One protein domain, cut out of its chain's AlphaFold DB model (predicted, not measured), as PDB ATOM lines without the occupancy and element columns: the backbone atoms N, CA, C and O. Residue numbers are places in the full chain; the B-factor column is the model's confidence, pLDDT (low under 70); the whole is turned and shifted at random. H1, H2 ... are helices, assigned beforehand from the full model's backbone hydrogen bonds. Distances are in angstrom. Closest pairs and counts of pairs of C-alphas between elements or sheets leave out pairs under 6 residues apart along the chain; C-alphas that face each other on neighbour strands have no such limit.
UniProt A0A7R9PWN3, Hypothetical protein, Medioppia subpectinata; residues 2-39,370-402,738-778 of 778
ATOM      1  N   LEU A   2     119.843 128.413 121.335       63.84
ATOM      2  CA  LEU A   2     120.127 128.913 122.696       63.84
ATOM      3  C   LEU A   2     119.825 127.894 123.809       63.84
ATOM      4  O   LEU A   2     120.687 127.648 124.646       63.84
ATOM      5  N   VAL A   3     118.667 127.224 123.755       73.25
ATOM      6  CA  VAL A   3     118.275 126.199 124.745       73.25
ATOM      7  C   VAL A   3     119.293 125.054 124.815       73.25
ATOM      8  O   VAL A   3     119.707 124.683 125.903       73.25
ATOM      9  N   ASN A   4     119.792 124.572 123.668       71.12
ATOM     10  CA  ASN A   4     120.814 123.518 123.622       71.12
ATOM     11  C   ASN A   4     122.186 123.979 124.135       71.12
ATOM     12  O   ASN A   4     122.942 123.176 124.672       71.12
ATOM     13  N   LYS A   5     122.551 125.256 123.958       66.19
ATOM     14  CA  LYS A   5     123.790 125.789 124.545       66.19
ATOM     15  C   LYS A   5     123.665 125.885 126.067       66.19
ATOM     16  O   LYS A   5     124.598 125.511 126.767       66.19
ATOM     17  N   PHE A   6     122.502 126.309 126.555       74.06
ATOM     18  CA  PHE A   6     122.218 126.437 127.981       74.06
ATOM     19  C   PHE A   6     122.153 125.079 128.696       74.06
ATOM     20  O   PHE A   6     122.793 124.907 129.729       74.06
ATOM     21  N   THR A   7     121.487 124.073 128.121       77.81
ATOM     22  CA  THR A   7     121.452 122.718 128.704       77.81
ATOM     23  C   THR A   7     122.821 122.041 128.714       77.81
ATOM     24  O   THR A   7     123.175 121.424 129.714       77.81
ATOM     25  N   ASN A   8     123.635 122.198 127.662       70.81
ATOM     26  CA  ASN A   8     125.015 121.690 127.668       70.81
ATOM     27  C   ASN A   8     125.889 122.398 128.713       70.81
ATOM     28  O   ASN A   8     126.729 121.757 129.342       70.81
ATOM     29  N   PHE A   9     125.699 123.707 128.903       75.88
ATOM     30  CA  PHE A   9     126.404 124.460 129.936       75.88
ATOM     31  C   PHE A   9     126.044 123.955 131.339       75.88
ATOM     32  O   PHE A   9     126.942 123.647 132.118       75.88
ATOM     33  N   ILE A  10     124.749 123.781 131.626       82.88
ATOM     34  CA  ILE A  10     124.280 123.232 132.906       82.88
ATOM     35  C   ILE A  10     124.815 121.812 133.125       82.88
ATOM     36  O   ILE A  10     125.323 121.516 134.202       82.88
ATOM     37  N   ALA A  11     124.762 120.941 132.112       78.19
ATOM     38  CA  ALA A  11     125.262 119.572 132.230       78.19
ATOM     39  C   ALA A  11     126.766 119.533 132.553       78.19
ATOM     40  O   ALA A  11     127.178 118.811 133.457       78.19
ATOM     41  N   ARG A  12     127.578 120.357 131.876       72.88
ATOM     42  CA  ARG A  12     129.013 120.489 132.179       72.88
ATOM     43  C   ARG A  12     129.250 121.019 133.588       72.88
ATOM     44  O   ARG A  12     130.092 120.475 134.290       72.88
ATOM     45  N   ALA A  13     128.490 122.023 134.022       77.50
ATOM     46  CA  ALA A  13     128.597 122.560 135.376       77.50
ATOM     47  C   ALA A  13     128.284 121.498 136.447       77.50
ATOM     48  O   ALA A  13     129.021 121.391 137.424       77.50
ATOM     49  N   ILE A  14     127.251 120.671 136.240       83.69
ATOM     50  CA  ILE A  14     126.893 119.568 137.149       83.69
ATOM     51  C   ILE A  14     128.003 118.513 137.200       83.69
ATOM     52  O   ILE A  14     128.378 118.080 138.287       83.69
ATOM     53  N   VAL A  15     128.556 118.116 136.047       79.44
ATOM     54  CA  VAL A  15     129.663 117.148 136.001       79.44
ATOM     55  C   VAL A  15     130.898 117.714 136.703       79.44
ATOM     56  O   VAL A  15     131.442 117.047 137.574       79.44
ATOM     57  N   CYS A  16     131.302 118.956 136.412       77.56
ATOM     58  CA  CYS A  16     132.417 119.610 137.104       77.56
ATOM     59  C   CYS A  16     132.211 119.650 138.624       77.56
ATOM     60  O   CYS A  16     133.146 119.379 139.373       77.56
ATOM     61  N   LEU A  17     130.992 119.958 139.082       83.75
ATOM     62  CA  LEU A  17     130.655 119.969 140.504       83.75
ATOM     63  C   LEU A  17     130.781 118.571 141.124       83.75
ATOM     64  O   LEU A  17     131.364 118.433 142.194       83.75
ATOM     65  N   ALA A  18     130.287 117.531 140.448       84.69
ATOM     66  CA  ALA A  18     130.403 116.153 140.918       84.69
ATOM     67  C   ALA A  18     131.869 115.685 140.994       84.69
ATOM     68  O   ALA A  18     132.262 115.078 141.990       84.69
ATOM     69  N   LEU A  19     132.693 116.018 139.991       80.50
ATOM     70  CA  LEU A  19     134.131 115.724 139.990       80.50
ATOM     71  C   LEU A  19     134.865 116.464 141.114       80.50
ATOM     72  O   LEU A  19     135.718 115.886 141.781       80.50
ATOM     73  N   LEU A  20     134.501 117.725 141.362       83.25
ATOM     74  CA  LEU A  20     135.056 118.514 142.459       83.25
ATOM     75  C   LEU A  20     134.715 117.909 143.818       83.25
ATOM     76  O   LEU A  20     135.603 117.766 144.654       83.25
ATOM     77  N   ILE A  21     133.458 117.507 144.024       90.50
ATOM     78  CA  ILE A  21     133.027 116.839 145.255       90.50
ATOM     79  C   ILE A  21     133.797 115.525 145.447       90.50
ATOM     80  O   ILE A  21     134.312 115.288 146.537       90.50
ATOM     81  N   GLY A  22     133.936 114.708 144.396       88.12
ATOM     82  CA  GLY A  22     134.706 113.460 144.444       88.12
ATOM     83  C   GLY A  22     136.189 113.675 144.760       88.12
ATOM     84  O   GLY A  22     136.745 112.993 145.623       88.12
ATOM     85  N   CYS A  23     136.821 114.671 144.131       87.00
ATOM     86  CA  CYS A  23     138.214 115.025 144.394       87.00
ATOM     87  C   CYS A  23     138.427 115.507 145.828       87.00
ATOM     88  O   CYS A  23     139.344 115.038 146.501       87.00
ATOM     89  N   ILE A  24     137.579 116.426 146.304       89.06
ATOM     90  CA  ILE A  24     137.638 116.920 147.682       89.06
ATOM     91  C   ILE A  24     137.453 115.751 148.646       89.06
ATOM     92  O   ILE A  24     138.229 115.626 149.586       89.06
ATOM     93  N   TRP A  25     136.488 114.865 148.397       95.19
ATOM     94  CA  TRP A  25     136.235 113.714 149.258       95.19
ATOM     95  C   TRP A  25     137.452 112.781 149.371       95.19
ATOM     96  O   TRP A  25     137.862 112.469 150.487       95.19
ATOM     97  N   HIS A  26     138.100 112.420 148.256       91.88
ATOM     98  CA  HIS A  26     139.328 111.608 148.284       91.88
ATOM     99  C   HIS A  26     140.494 112.324 148.979       91.88
ATOM    100  O   HIS A  26     141.197 111.716 149.784       91.88
ATOM    101  N   ILE A  27     140.702 113.615 148.697       90.56
ATOM    102  CA  ILE A  27     141.756 114.397 149.355       90.56
ATOM    103  C   ILE A  27     141.512 114.445 150.863       90.56
ATOM    104  O   ILE A  27     142.460 114.278 151.626       90.56
ATOM    105  N   VAL A  28     140.266 114.648 151.301       95.00
ATOM    106  CA  VAL A  28     139.893 114.648 152.722       95.00
ATOM    107  C   VAL A  28     140.190 113.290 153.350       95.00
ATOM    108  O   VAL A  28     140.827 113.257 154.398       95.00
ATOM    109  N   ASP A  29     139.809 112.186 152.710       95.06
ATOM    110  CA  ASP A  29     140.040 110.832 153.232       95.06
ATOM    111  C   ASP A  29     141.541 110.521 153.399       95.06
ATOM    112  O   ASP A  29     142.004 110.156 154.482       95.06
ATOM    113  N   ILE A  30     142.343 110.801 152.368       93.00
ATOM    114  CA  ILE A  30     143.805 110.641 152.413       93.00
ATOM    115  C   ILE A  30     144.435 111.582 153.449       93.00
ATOM    116  O   ILE A  30     145.350 111.194 154.178       93.00
ATOM    117  N   SER A  31     143.927 112.811 153.564       94.56
ATOM    118  CA  SER A  31     144.380 113.774 154.573       94.56
ATOM    119  C   SER A  31     144.075 113.294 155.985       94.56
ATOM    120  O   SER A  31     144.921 113.444 156.859       94.56
ATOM    121  N   VAL A  32     142.923 112.662 156.226       96.06
ATOM    122  CA  VAL A  32     142.610 112.055 157.527       96.06
ATOM    123  C   VAL A  32     143.630 110.970 157.872       96.06
ATOM    124  O   VAL A  32     144.090 110.925 159.009       96.06
ATOM    125  N   ILE A  33     144.034 110.131 156.915       92.00
ATOM    126  CA  ILE A  33     145.066 109.105 157.141       92.00
ATOM    127  C   ILE A  33     146.422 109.751 157.459       92.00
ATOM    128  O   ILE A  33     147.072 109.367 158.430       92.00
ATOM    129  N   TYR A  34     146.835 110.754 156.681       94.81
ATOM    130  CA  TYR A  34     148.107 111.450 156.876       94.81
ATOM    131  C   TYR A  34     148.166 112.203 158.218       94.81
ATOM    132  O   TYR A  34     149.087 112.002 159.013       94.81
ATOM    133  N   PHE A  35     147.149 113.013 158.523       95.62
ATOM    134  CA  PHE A  35     147.079 113.833 159.738       95.62
ATOM    135  C   PHE A  35     146.733 113.046 161.010       95.62
ATOM    136  O   PHE A  35     146.780 113.607 162.103       95.62
ATOM    137  N   ARG A  36     146.443 111.741 160.916       95.12
ATOM    138  CA  ARG A  36     146.468 110.852 162.091       95.12
ATOM    139  C   ARG A  36     147.884 110.606 162.612       95.12
ATOM    140  O   ARG A  36     148.026 110.165 163.750       95.12
ATOM    141  N   TYR A  37     148.913 110.880 161.802       95.25
ATOM    142  CA  TYR A  37     150.327 110.682 162.138       95.25
ATOM    143  C   TYR A  37     150.624 109.290 162.721       95.25
ATOM    144  O   TYR A  37     151.414 109.128 163.660       95.25
ATOM    145  N   GLU A  38     149.964 108.274 162.162       93.50
ATOM    146  CA  GLU A  38     150.225 106.878 162.493       93.50
ATOM    147  C   GLU A  38     151.652 106.499 162.083       93.50
ATOM    148  O   GLU A  38     152.207 107.003 161.101       93.50
ATOM    149  N   THR A  39     152.256 105.593 162.847       94.25
ATOM    150  CA  THR A  39     153.611 105.098 162.597       94.25
ATOM    151  C   THR A  39     153.576 103.609 162.309       94.25
ATOM    152  O   THR A  39     152.859 102.875 162.989       94.25
ATOM    153  N   MET A 370     152.829 107.232 156.375       92.00
ATOM    154  CA  MET A 370     152.842 107.967 155.120       92.00
ATOM    155  C   MET A 370     153.790 109.158 155.258       92.00
ATOM    156  O   MET A 370     153.638 109.985 156.162       92.00
ATOM    157  N   GLU A 371     154.780 109.241 154.378       91.31
ATOM    158  CA  GLU A 371     155.681 110.392 154.313       91.31
ATOM    159  C   GLU A 371     155.006 111.589 153.629       91.31
ATOM    160  O   GLU A 371     154.069 111.434 152.848       91.31
ATOM    161  N   LEU A 372     155.498 112.808 153.887       89.50
ATOM    162  CA  LEU A 372     154.963 114.015 153.241       89.50
ATOM    163  C   LEU A 372     155.082 113.943 151.711       89.50
ATOM    164  O   LEU A 372     154.166 114.346 151.002       89.50
ATOM    165  N   SER A 373     156.191 113.404 151.204       84.69
ATOM    166  CA  SER A 373     156.419 113.181 149.772       84.69
ATOM    167  C   SER A 373     155.345 112.272 149.165       84.69
ATOM    168  O   SER A 373     154.758 112.611 148.141       84.69
ATOM    169  N   GLN A 374     155.038 111.158 149.834       83.94
ATOM    170  CA  GLN A 374     153.987 110.222 149.432       83.94
ATOM    171  C   GLN A 374     152.609 110.882 149.479       83.94
ATOM    172  O   GLN A 374     151.861 110.792 148.511       83.94
ATOM    173  N   TYR A 375     152.291 111.601 150.557       90.31
ATOM    174  CA  TYR A 375     151.036 112.341 150.690       90.31
ATOM    175  C   TYR A 375     150.832 113.345 149.546       90.31
ATOM    176  O   TYR A 375     149.786 113.341 148.899       90.31
ATOM    177  N   MET A 376     151.854 114.154 149.239       84.31
ATOM    178  CA  MET A 376     151.810 115.120 148.137       84.31
ATOM    179  C   MET A 376     151.716 114.427 146.776       84.31
ATOM    180  O   MET A 376     150.972 114.887 145.911       84.31
ATOM    181  N   GLY A 377     152.408 113.299 146.596       79.94
ATOM    182  CA  GLY A 377     152.304 112.471 145.395       79.94
ATOM    183  C   GLY A 377     150.890 111.929 145.182       79.94
ATOM    184  O   GLY A 377     150.361 112.014 144.076       79.94
ATOM    185  N   ILE A 378     150.237 111.451 146.246       84.56
ATOM    186  CA  ILE A 378     148.862 110.943 146.190       84.56
ATOM    187  C   ILE A 378     147.874 112.087 145.932       84.56
ATOM    188  O   ILE A 378     147.027 111.955 145.054       84.56
ATOM    189  N   ILE A 379     147.979 113.227 146.627       86.38
ATOM    190  CA  ILE A 379     147.108 114.390 146.371       86.38
ATOM    191  C   ILE A 379     147.292 114.915 144.951       86.38
ATOM    192  O   ILE A 379     146.301 115.228 144.288       86.38
ATOM    193  N   GLY A 380     148.536 115.004 144.480       79.00
ATOM    194  CA  GLY A 380     148.857 115.390 143.113       79.00
ATOM    195  C   GLY A 380     148.257 114.415 142.103       79.00
ATOM    196  O   GLY A 380     147.609 114.846 141.154       79.00
ATOM    197  N   GLY A 381     148.380 113.108 142.353       78.88
ATOM    198  CA  GLY A 381     147.775 112.057 141.536       78.88
ATOM    199  C   GLY A 381     146.248 112.128 141.504       78.88
ATOM    200  O   GLY A 381     145.659 112.103 140.429       78.88
ATOM    201  N   VAL A 382     145.600 112.297 142.661       85.25
ATOM    202  CA  VAL A 382     144.140 112.451 142.779       85.25
ATOM    203  C   VAL A 382     143.678 113.724 142.066       85.25
ATOM    204  O   VAL A 382     142.789 113.667 141.224       85.25
ATOM    205  N   SER A 383     144.311 114.867 142.328       79.25
ATOM    206  CA  SER A 383     143.958 116.146 141.693       79.25
ATOM    207  C   SER A 383     144.175 116.110 140.178       79.25
ATOM    208  O   SER A 383     143.341 116.604 139.417       79.25
ATOM    209  N   GLY A 384     145.267 115.483 139.731       74.69
ATOM    210  CA  GLY A 384     145.566 115.238 138.323       74.69
ATOM    211  C   GLY A 384     144.523 114.340 137.660       74.69
ATOM    212  O   GLY A 384     144.060 114.662 136.570       74.69
ATOM    213  N   LEU A 385     144.078 113.280 138.340       76.94
ATOM    214  CA  LEU A 385     143.036 112.376 137.848       76.94
ATOM    215  C   LEU A 385     141.678 113.081 137.684       76.94
ATOM    216  O   LEU A 385     141.003 112.898 136.671       76.94
ATOM    217  N   TRP A 386     141.263 113.887 138.667       79.31
ATOM    218  CA  TRP A 386     139.946 114.536 138.645       79.31
ATOM    219  C   TRP A 386     139.891 115.763 137.723       79.31
ATOM    220  O   TRP A 386     138.882 115.963 137.044       79.31
ATOM    221  N   PHE A 387     140.954 116.574 137.667       69.50
ATOM    222  CA  PHE A 387     140.940 117.868 136.967       69.50
ATOM    223  C   PHE A 387     141.877 117.967 135.765       69.50
ATOM    224  O   PHE A 387     141.668 118.829 134.910       69.50
ATOM    225  N   GLY A 388     142.895 117.112 135.667       65.62
ATOM    226  CA  GLY A 388     143.937 117.241 134.648       65.62
ATOM    227  C   GLY A 388     144.784 118.510 134.807       65.62
ATOM    228  O   GLY A 388     145.165 119.123 133.813       65.62
ATOM    229  N   LEU A 389     145.020 118.965 136.047       54.88
ATOM    230  CA  LEU A 389     145.866 120.134 136.328       54.88
ATOM    231  C   LEU A 389     147.326 119.827 135.953       54.88
ATOM    232  O   LEU A 389     147.911 118.896 136.496       54.88
ATOM    233  N   ASN A 390     147.892 120.618 135.035       47.81
ATOM    234  CA  ASN A 390     149.243 120.473 134.480       47.81
ATOM    235  C   ASN A 390     150.306 121.191 135.345       47.81
ATOM    236  O   ASN A 390     150.153 122.376 135.634       47.81
ATOM    237  N   ILE A 391     151.384 120.492 135.739       47.97
ATOM    238  CA  ILE A 391     152.491 120.981 136.593       47.97
ATOM    239  C   ILE A 391     153.774 121.297 135.805       47.97
ATOM    240  O   ILE A 391     154.884 121.110 136.291       47.97
ATOM    241  N   LEU A 392     153.666 121.903 134.621       44.28
ATOM    242  CA  LEU A 392     154.800 122.556 133.932       44.28
ATOM    243  C   LEU A 392     155.540 123.656 134.759       44.28
ATOM    244  O   LEU A 392     156.281 124.453 134.197       44.28
ATOM    245  N   ALA A 393     155.387 123.701 136.086       43.09
ATOM    246  CA  ALA A 393     156.064 124.602 137.008       43.09
ATOM    247  C   ALA A 393     157.103 123.950 137.951       43.09
ATOM    248  O   ALA A 393     157.845 124.704 138.565       43.09
ATOM    249  N   PHE A 394     157.222 122.619 138.091       41.84
ATOM    250  CA  PHE A 394     158.245 122.030 138.986       41.84
ATOM    251  C   PHE A 394     158.805 120.694 138.466       41.84
ATOM    252  O   PHE A 394     158.348 119.614 138.830       41.84
ATOM    253  N   TYR A 395     159.818 120.799 137.606       42.12
ATOM    254  CA  TYR A 395     160.877 119.794 137.412       42.12
ATOM    255  C   TYR A 395     161.858 119.945 138.605       42.12
ATOM    256  O   TYR A 395     162.017 121.061 139.095       42.12
ATOM    257  N   ASP A 396     162.526 118.946 139.184       41.94
ATOM    258  CA  ASP A 396     163.165 117.740 138.646       41.94
ATOM    259  C   ASP A 396     163.544 116.792 139.830       41.94
ATOM    260  O   ASP A 396     163.421 117.201 140.986       41.94
ATOM    261  N   ILE A 397     164.133 115.616 139.542       37.97
ATOM    262  CA  ILE A 397     164.783 114.613 140.440       37.97
ATOM    263  C   ILE A 397     163.852 113.449 140.873       37.97
ATOM    264  O   ILE A 397     162.770 113.664 141.399       37.97
ATOM    265  N   GLY A 398     164.205 112.161 140.754       35.47
ATOM    266  CA  GLY A 398     165.468 111.530 140.374       35.47
ATOM    267  C   GLY A 398     165.423 109.995 140.497       35.47
ATOM    268  O   GLY A 398     164.394 109.398 140.807       35.47
ATOM    269  N   HIS A 399     166.580 109.394 140.211       38.41
ATOM    270  CA  HIS A 399     166.889 107.972 140.014       38.41
ATOM    271  C   HIS A 399     166.362 106.952 141.047       38.41
ATOM    272  O   HIS A 399     166.283 107.201 142.248       38.41
ATOM    273  N   TYR A 400     166.083 105.743 140.537       40.75
ATOM    274  CA  TYR A 400     165.550 104.586 141.260       40.75
ATOM    275  C   TYR A 400     166.639 103.691 141.879       40.75
ATOM    276  O   TYR A 400     167.616 103.339 141.223       40.75
ATOM    277  N   GLU A 401     166.375 103.211 143.096       47.44
ATOM    278  CA  GLU A 401     167.075 102.096 143.760       47.44
ATOM    279  C   GLU A 401     166.063 101.060 144.286       47.44
ATOM    280  O   GLU A 401     164.874 101.336 144.387       47.44
ATOM    281  N   THR A 402     166.494  99.850 144.621       38.84
ATOM    282  CA  THR A 402     165.634  98.760 145.124       38.84
ATOM    283  C   THR A 402     165.645  98.681 146.654       38.84
ATOM    284  O   THR A 402     166.714  98.764 147.250       38.84
ATOM    285  N   LEU A 738     152.012  97.947 141.018       73.00
ATOM    286  CA  LEU A 738     151.429  98.373 139.740       73.00
ATOM    287  C   LEU A 738     150.335  99.433 139.951       73.00
ATOM    288  O   LEU A 738     150.202 100.341 139.141       73.00
ATOM    289  N   SER A 739     149.578  99.337 141.043       67.50
ATOM    290  CA  SER A 739     148.580 100.327 141.464       67.50
ATOM    291  C   SER A 739     149.206 101.705 141.703       67.50
ATOM    292  O   SER A 739     148.713 102.695 141.167       67.50
ATOM    293  N   GLU A 740     150.312 101.772 142.444       68.31
ATOM    294  CA  GLU A 740     151.065 103.002 142.700       68.31
ATOM    295  C   GLU A 740     151.667 103.562 141.411       68.31
ATOM    296  O   GLU A 740     151.548 104.755 141.140       68.31
ATOM    297  N   TYR A 741     152.246 102.699 140.574       75.00
ATOM    298  CA  TYR A 741     152.786 103.089 139.276       75.00
ATOM    299  C   TYR A 741     151.702 103.636 138.347       75.00
ATOM    300  O   TYR A 741     151.902 104.672 137.723       75.00
ATOM    301  N   MET A 742     150.536 102.991 138.280       65.31
ATOM    302  CA  MET A 742     149.385 103.470 137.510       65.31
ATOM    303  C   MET A 742     148.778 104.730 138.126       65.31
ATOM    304  O   MET A 742     148.274 105.571 137.391       65.31
ATOM    305  N   GLY A 743     148.861 104.906 139.445       62.91
ATOM    306  CA  GLY A 743     148.524 106.156 140.121       62.91
ATOM    307  C   GLY A 743     149.469 107.288 139.720       62.91
ATOM    308  O   GLY A 743     149.012 108.389 139.419       62.91
ATOM    309  N   ILE A 744     150.770 107.007 139.622       71.81
ATOM    310  CA  ILE A 744     151.783 107.964 139.165       71.81
ATOM    311  C   ILE A 744     151.633 108.239 137.672       71.81
ATOM    312  O   ILE A 744     151.576 109.401 137.301       71.81
ATOM    313  N   ILE A 745     151.495 107.228 136.809       70.44
ATOM    314  CA  ILE A 745     151.213 107.427 135.379       70.44
ATOM    315  C   ILE A 745     149.895 108.152 135.194       70.44
ATOM    316  O   ILE A 745     149.824 109.019 134.339       70.44
ATOM    317  N   GLY A 746     148.847 107.791 135.926       61.31
ATOM    318  CA  GLY A 746     147.535 108.423 135.834       61.31
ATOM    319  C   GLY A 746     147.609 109.885 136.254       61.31
ATOM    320  O   GLY A 746     147.110 110.751 135.540       61.31
ATOM    321  N   GLY A 747     148.334 110.166 137.339       65.31
ATOM    322  CA  GLY A 747     148.682 111.514 137.770       65.31
ATOM    323  C   GLY A 747     149.458 112.267 136.695       65.31
ATOM    324  O   GLY A 747     149.006 113.312 136.252       65.31
ATOM    325  N   VAL A 748     150.573 111.713 136.213       64.00
ATOM    326  CA  VAL A 748     151.443 112.294 135.177       64.00
ATOM    327  C   VAL A 748     150.683 112.477 133.861       64.00
ATOM    328  O   VAL A 748     150.734 113.544 133.278       64.00
ATOM    329  N   SER A 749     149.920 111.504 133.387       58.34
ATOM    330  CA  SER A 749     149.190 111.569 132.113       58.34
ATOM    331  C   SER A 749     148.008 112.530 132.191       58.34
ATOM    332  O   SER A 749     147.793 113.307 131.263       58.34
ATOM    333  N   GLY A 750     147.268 112.523 133.304       58.59
ATOM    334  CA  GLY A 750     146.240 113.526 133.582       58.59
ATOM    335  C   GLY A 750     146.839 114.932 133.615       58.59
ATOM    336  O   GLY A 750     146.284 115.855 133.028       58.59
ATOM    337  N   LEU A 751     148.024 115.067 134.206       58.22
ATOM    338  CA  LEU A 751     148.771 116.314 134.326       58.22
ATOM    339  C   LEU A 751     149.357 116.789 132.982       58.22
ATOM    340  O   LEU A 751     149.214 117.955 132.642       58.22
ATOM    341  N   TRP A 752     149.963 115.921 132.172       58.06
ATOM    342  CA  TRP A 752     150.595 116.295 130.898       58.06
ATOM    343  C   TRP A 752     149.589 116.492 129.763       58.06
ATOM    344  O   TRP A 752     149.709 117.444 128.994       58.06
ATOM    345  N   PHE A 753     148.601 115.605 129.644       60.41
ATOM    346  CA  PHE A 753     147.663 115.608 128.518       60.41
ATOM    347  C   PHE A 753     146.336 116.299 128.833       60.41
ATOM    348  O   PHE A 753     145.506 116.451 127.937       60.41
ATOM    349  N   GLY A 754     146.094 116.683 130.091       59.53
ATOM    350  CA  GLY A 754     144.784 117.179 130.511       59.53
ATOM    351  C   GLY A 754     143.679 116.131 130.329       59.53
ATOM    352  O   GLY A 754     142.513 116.496 130.174       59.53
ATOM    353  N   LEU A 755     144.035 114.837 130.300       62.50
ATOM    354  CA  LEU A 755     143.089 113.723 130.227       62.50
ATOM    355  C   LEU A 755     142.312 113.658 131.541       62.50
ATOM    356  O   LEU A 755     142.673 112.944 132.470       62.50
ATOM    357  N   ASN A 756     141.243 114.439 131.606       65.75
ATOM    358  CA  ASN A 756     140.288 114.444 132.697       65.75
ATOM    359  C   ASN A 756     138.958 113.841 132.223       65.75
ATOM    360  O   ASN A 756     138.706 113.657 131.028       65.75
ATOM    361  N   ILE A 757     138.071 113.533 133.167       65.69
ATOM    362  CA  ILE A 757     136.740 112.997 132.844       65.69
ATOM    363  C   ILE A 757     135.952 113.945 131.922       65.69
ATOM    364  O   ILE A 757     135.142 113.480 131.121       65.69
ATOM    365  N   LEU A 758     136.211 115.255 131.965       62.69
ATOM    366  CA  LEU A 758     135.561 116.222 131.076       62.69
ATOM    367  C   LEU A 758     136.005 116.050 129.618       62.69
ATOM    368  O   LEU A 758     135.164 116.129 128.727       62.69
ATOM    369  N   ALA A 759     137.278 115.741 129.370       69.06
ATOM    370  CA  ALA A 759     137.785 115.420 128.042       69.06
ATOM    371  C   ALA A 759     137.099 114.160 127.489       69.06
ATOM    372  O   ALA A 759     136.635 114.157 126.348       69.06
ATOM    373  N   PHE A 760     136.932 113.119 128.312       72.44
ATOM    374  CA  PHE A 760     136.185 111.919 127.919       72.44
ATOM    375  C   PHE A 760     134.692 112.192 127.700       72.44
ATOM    376  O   PHE A 760     134.110 111.674 126.746       72.44
ATOM    377  N   TYR A 761     134.074 113.031 128.534       74.94
ATOM    378  CA  TYR A 761     132.689 113.462 128.355       74.94
ATOM    379  C   TYR A 761     132.503 114.220 127.034       74.94
ATOM    380  O   TYR A 761     131.563 113.939 126.290       74.94
ATOM    381  N   ASP A 762     133.415 115.136 126.708       75.81
ATOM    382  CA  ASP A 762     133.372 115.915 125.470       75.81
ATOM    383  C   ASP A 762     133.586 115.034 124.229       75.81
ATOM    384  O   ASP A 762     132.854 115.176 123.244       75.81
ATOM    385  N   ILE A 763     134.506 114.063 124.291       78.69
ATOM    386  CA  ILE A 763     134.689 113.048 123.241       78.69
ATOM    387  C   ILE A 763     133.424 112.189 123.092       78.69
ATOM    388  O   ILE A 763     132.947 111.984 121.975       78.69
ATOM    389  N   GLY A 764     132.834 111.728 124.198       78.69
ATOM    390  CA  GLY A 764     131.600 110.940 124.189       78.69
ATOM    391  C   GLY A 764     130.423 111.703 123.576       78.69
ATOM    392  O   GLY A 764     129.732 111.185 122.698       78.69
ATOM    393  N   GLN A 765     130.231 112.968 123.957       79.12
ATOM    394  CA  GLN A 765     129.221 113.852 123.366       79.12
ATOM    395  C   GLN A 765     129.448 114.067 121.866       79.12
ATOM    396  O   GLN A 765     128.492 114.055 121.085       79.12
ATOM    397  N   TYR A 766     130.701 114.244 121.447       82.56
ATOM    398  CA  TYR A 766     131.056 114.366 120.037       82.56
ATOM    399  C   TYR A 766     130.707 113.095 119.248       82.56
ATOM    400  O   TYR A 766     130.055 113.183 118.204       82.56
ATOM    401  N   LEU A 767     131.054 111.916 119.772       83.56
ATOM    402  CA  LEU A 767     130.733 110.627 119.154       83.56
ATOM    403  C   LEU A 767     129.223 110.391 119.066       83.56
ATOM    404  O   LEU A 767     128.735 110.018 118.002       83.56
ATOM    405  N   VAL A 768     128.465 110.684 120.127       82.44
ATOM    406  CA  VAL A 768     126.996 110.559 120.131       82.44
ATOM    407  C   VAL A 768     126.355 111.499 119.109       82.44
ATOM    408  O   VAL A 768     125.442 111.091 118.391       82.44
ATOM    409  N   ARG A 769     126.833 112.745 118.988       81.25
ATOM    410  CA  ARG A 769     126.341 113.675 117.955       81.25
ATOM    411  C   ARG A 769     126.632 113.156 116.554       81.25
ATOM    412  O   ARG A 769     125.738 113.176 115.714       81.25
ATOM    413  N   LYS A 770     127.849 112.666 116.311       81.12
ATOM    414  CA  LYS A 770     128.247 112.121 115.009       81.12
ATOM    415  C   LYS A 770     127.452 110.860 114.658       81.12
ATOM    416  O   LYS A 770     126.982 110.744 113.534       81.12
ATOM    417  N   ALA A 771     127.227 109.974 115.628       79.88
ATOM    418  CA  ALA A 771     126.385 108.791 115.476       79.88
ATOM    419  C   ALA A 771     124.927 109.162 115.180       79.88
ATOM    420  O   ALA A 771     124.323 108.573 114.296       79.88
ATOM    421  N   ARG A 772     124.373 110.179 115.855       81.69
ATOM    422  CA  ARG A 772     123.008 110.659 115.594       81.69
ATOM    423  C   ARG A 772     122.861 111.251 114.187       81.69
ATOM    424  O   ARG A 772     121.838 111.017 113.565       81.69
ATOM    425  N   VAL A 773     123.873 111.965 113.684       83.00
ATOM    426  CA  VAL A 773     123.898 112.475 112.297       83.00
ATOM    427  C   VAL A 773     124.017 111.336 111.282       83.00
ATOM    428  O   VAL A 773     123.340 111.351 110.261       83.00
ATOM    429  N   LEU A 774     124.851 110.331 111.560       81.19
ATOM    430  CA  LEU A 774     124.965 109.143 110.709       81.19
ATOM    431  C   LEU A 774     123.654 108.346 110.673       81.19
ATOM    432  O   LEU A 774     123.217 107.964 109.598       81.19
ATOM    433  N   LEU A 775     123.005 108.161 111.826       76.88
ATOM    434  CA  LEU A 775     121.714 107.479 111.953       76.88
ATOM    435  C   LEU A 775     120.536 108.267 111.373       76.88
ATOM    436  O   LEU A 775     119.526 107.654 111.078       76.88
ATOM    437  N   SER A 776     120.624 109.595 111.245       78.94
ATOM    438  CA  SER A 776     119.580 110.394 110.583       78.94
ATOM    439  C   SER A 776     119.743 110.472 109.065       78.94
ATOM    440  O   SER A 776     118.830 110.932 108.387       78.94
ATOM    441  N   ASN A 777     120.925 110.120 108.550       71.19
ATOM    442  CA  ASN A 777     121.217 110.063 107.116       71.19
ATOM    443  C   ASN A 777     121.015 108.655 106.527       71.19
ATOM    444  O   ASN A 777     121.001 108.515 105.304       71.19
ATOM    445  N   LEU A 778     120.916 107.642 107.392       67.44
ATOM    446  CA  LEU A 778     120.392 106.307 107.101       67.44
ATOM    447  C   LEU A 778     118.870 106.333 107.246       67.44
ATOM    448  O   LEU A 778     118.211 105.640 106.441       67.44
TER     449      LEU A 778
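AT A GLANCE: This is residues 2 to 39, 370 to 402 and 738 to 778 of the 778 residues of the protein "Hypothetical protein" of Medioppia subpectinata (UniProt A0A7R9PWN3). One long helix, H1, has the shorter H2 side by side with its later half, and H3 packs steeply across H2 without reaching H1. H4 starts near H1 and spreads away from it as a narrow V, so that residues 2 to 7 of H1 and residues 766 to 777 of H4 stick out. The printed part has 112 residues with four named helices, H1, H2, H3 and H4 in chain order, and no named strand: all helix. It is loose, with a radius of gyration of the C-alphas of 18.6 A, and spans 62 by 29 by 26 A.

HOW THE PARTS SIT: H1, residues 2 to 35, touches H2, residues 372 to 387, with residues 19 to 34 alone. Their closest C-alphas, of Cys 23 and Trp 386, are 6.0 A apart, and they run opposite ways at a shallow tilt of 14 degrees. H2 touches H3, residues 738 to 753, the same way at a steep tilt of 55 degrees; the closest C-alphas, of Gly 381 and Gly 747, are 3.9 A apart. H1 and H3 are apart. H4, residues 757 to 777, only just touches H1, with 3 pairs of C-alphas within 8 A, the closest those of Cys 16 and Leu 758 at 7.6 A. In H1, H2, H3 and H4 every O i to N i+4 pair is within hydrogen-bond range.

IN THESE COORDINATES: H1 is 48.2 A long from C-alpha 2 at (120.127, 128.913, 122.696). H2 measures 21.8 A and H3 20.9 A. H4 is 30.2 A long and ends with C-alpha 777 at (121.217, 110.063, 107.116).

THE WHOLE: The C-alphas farthest apart, of Thr 39 and Leu 778, are 64.7 A apart. Residues 40 to 369 and 403 to 737 are not printed, with C-alpha gaps of 8.0 A and 15.2 A. The link H3 to H4 is tight. Residues 393 to 402 stand free. Mean pLDDT of the printed part is 74.1; residues 387 to 402 and 746 to 759 are among those under 70.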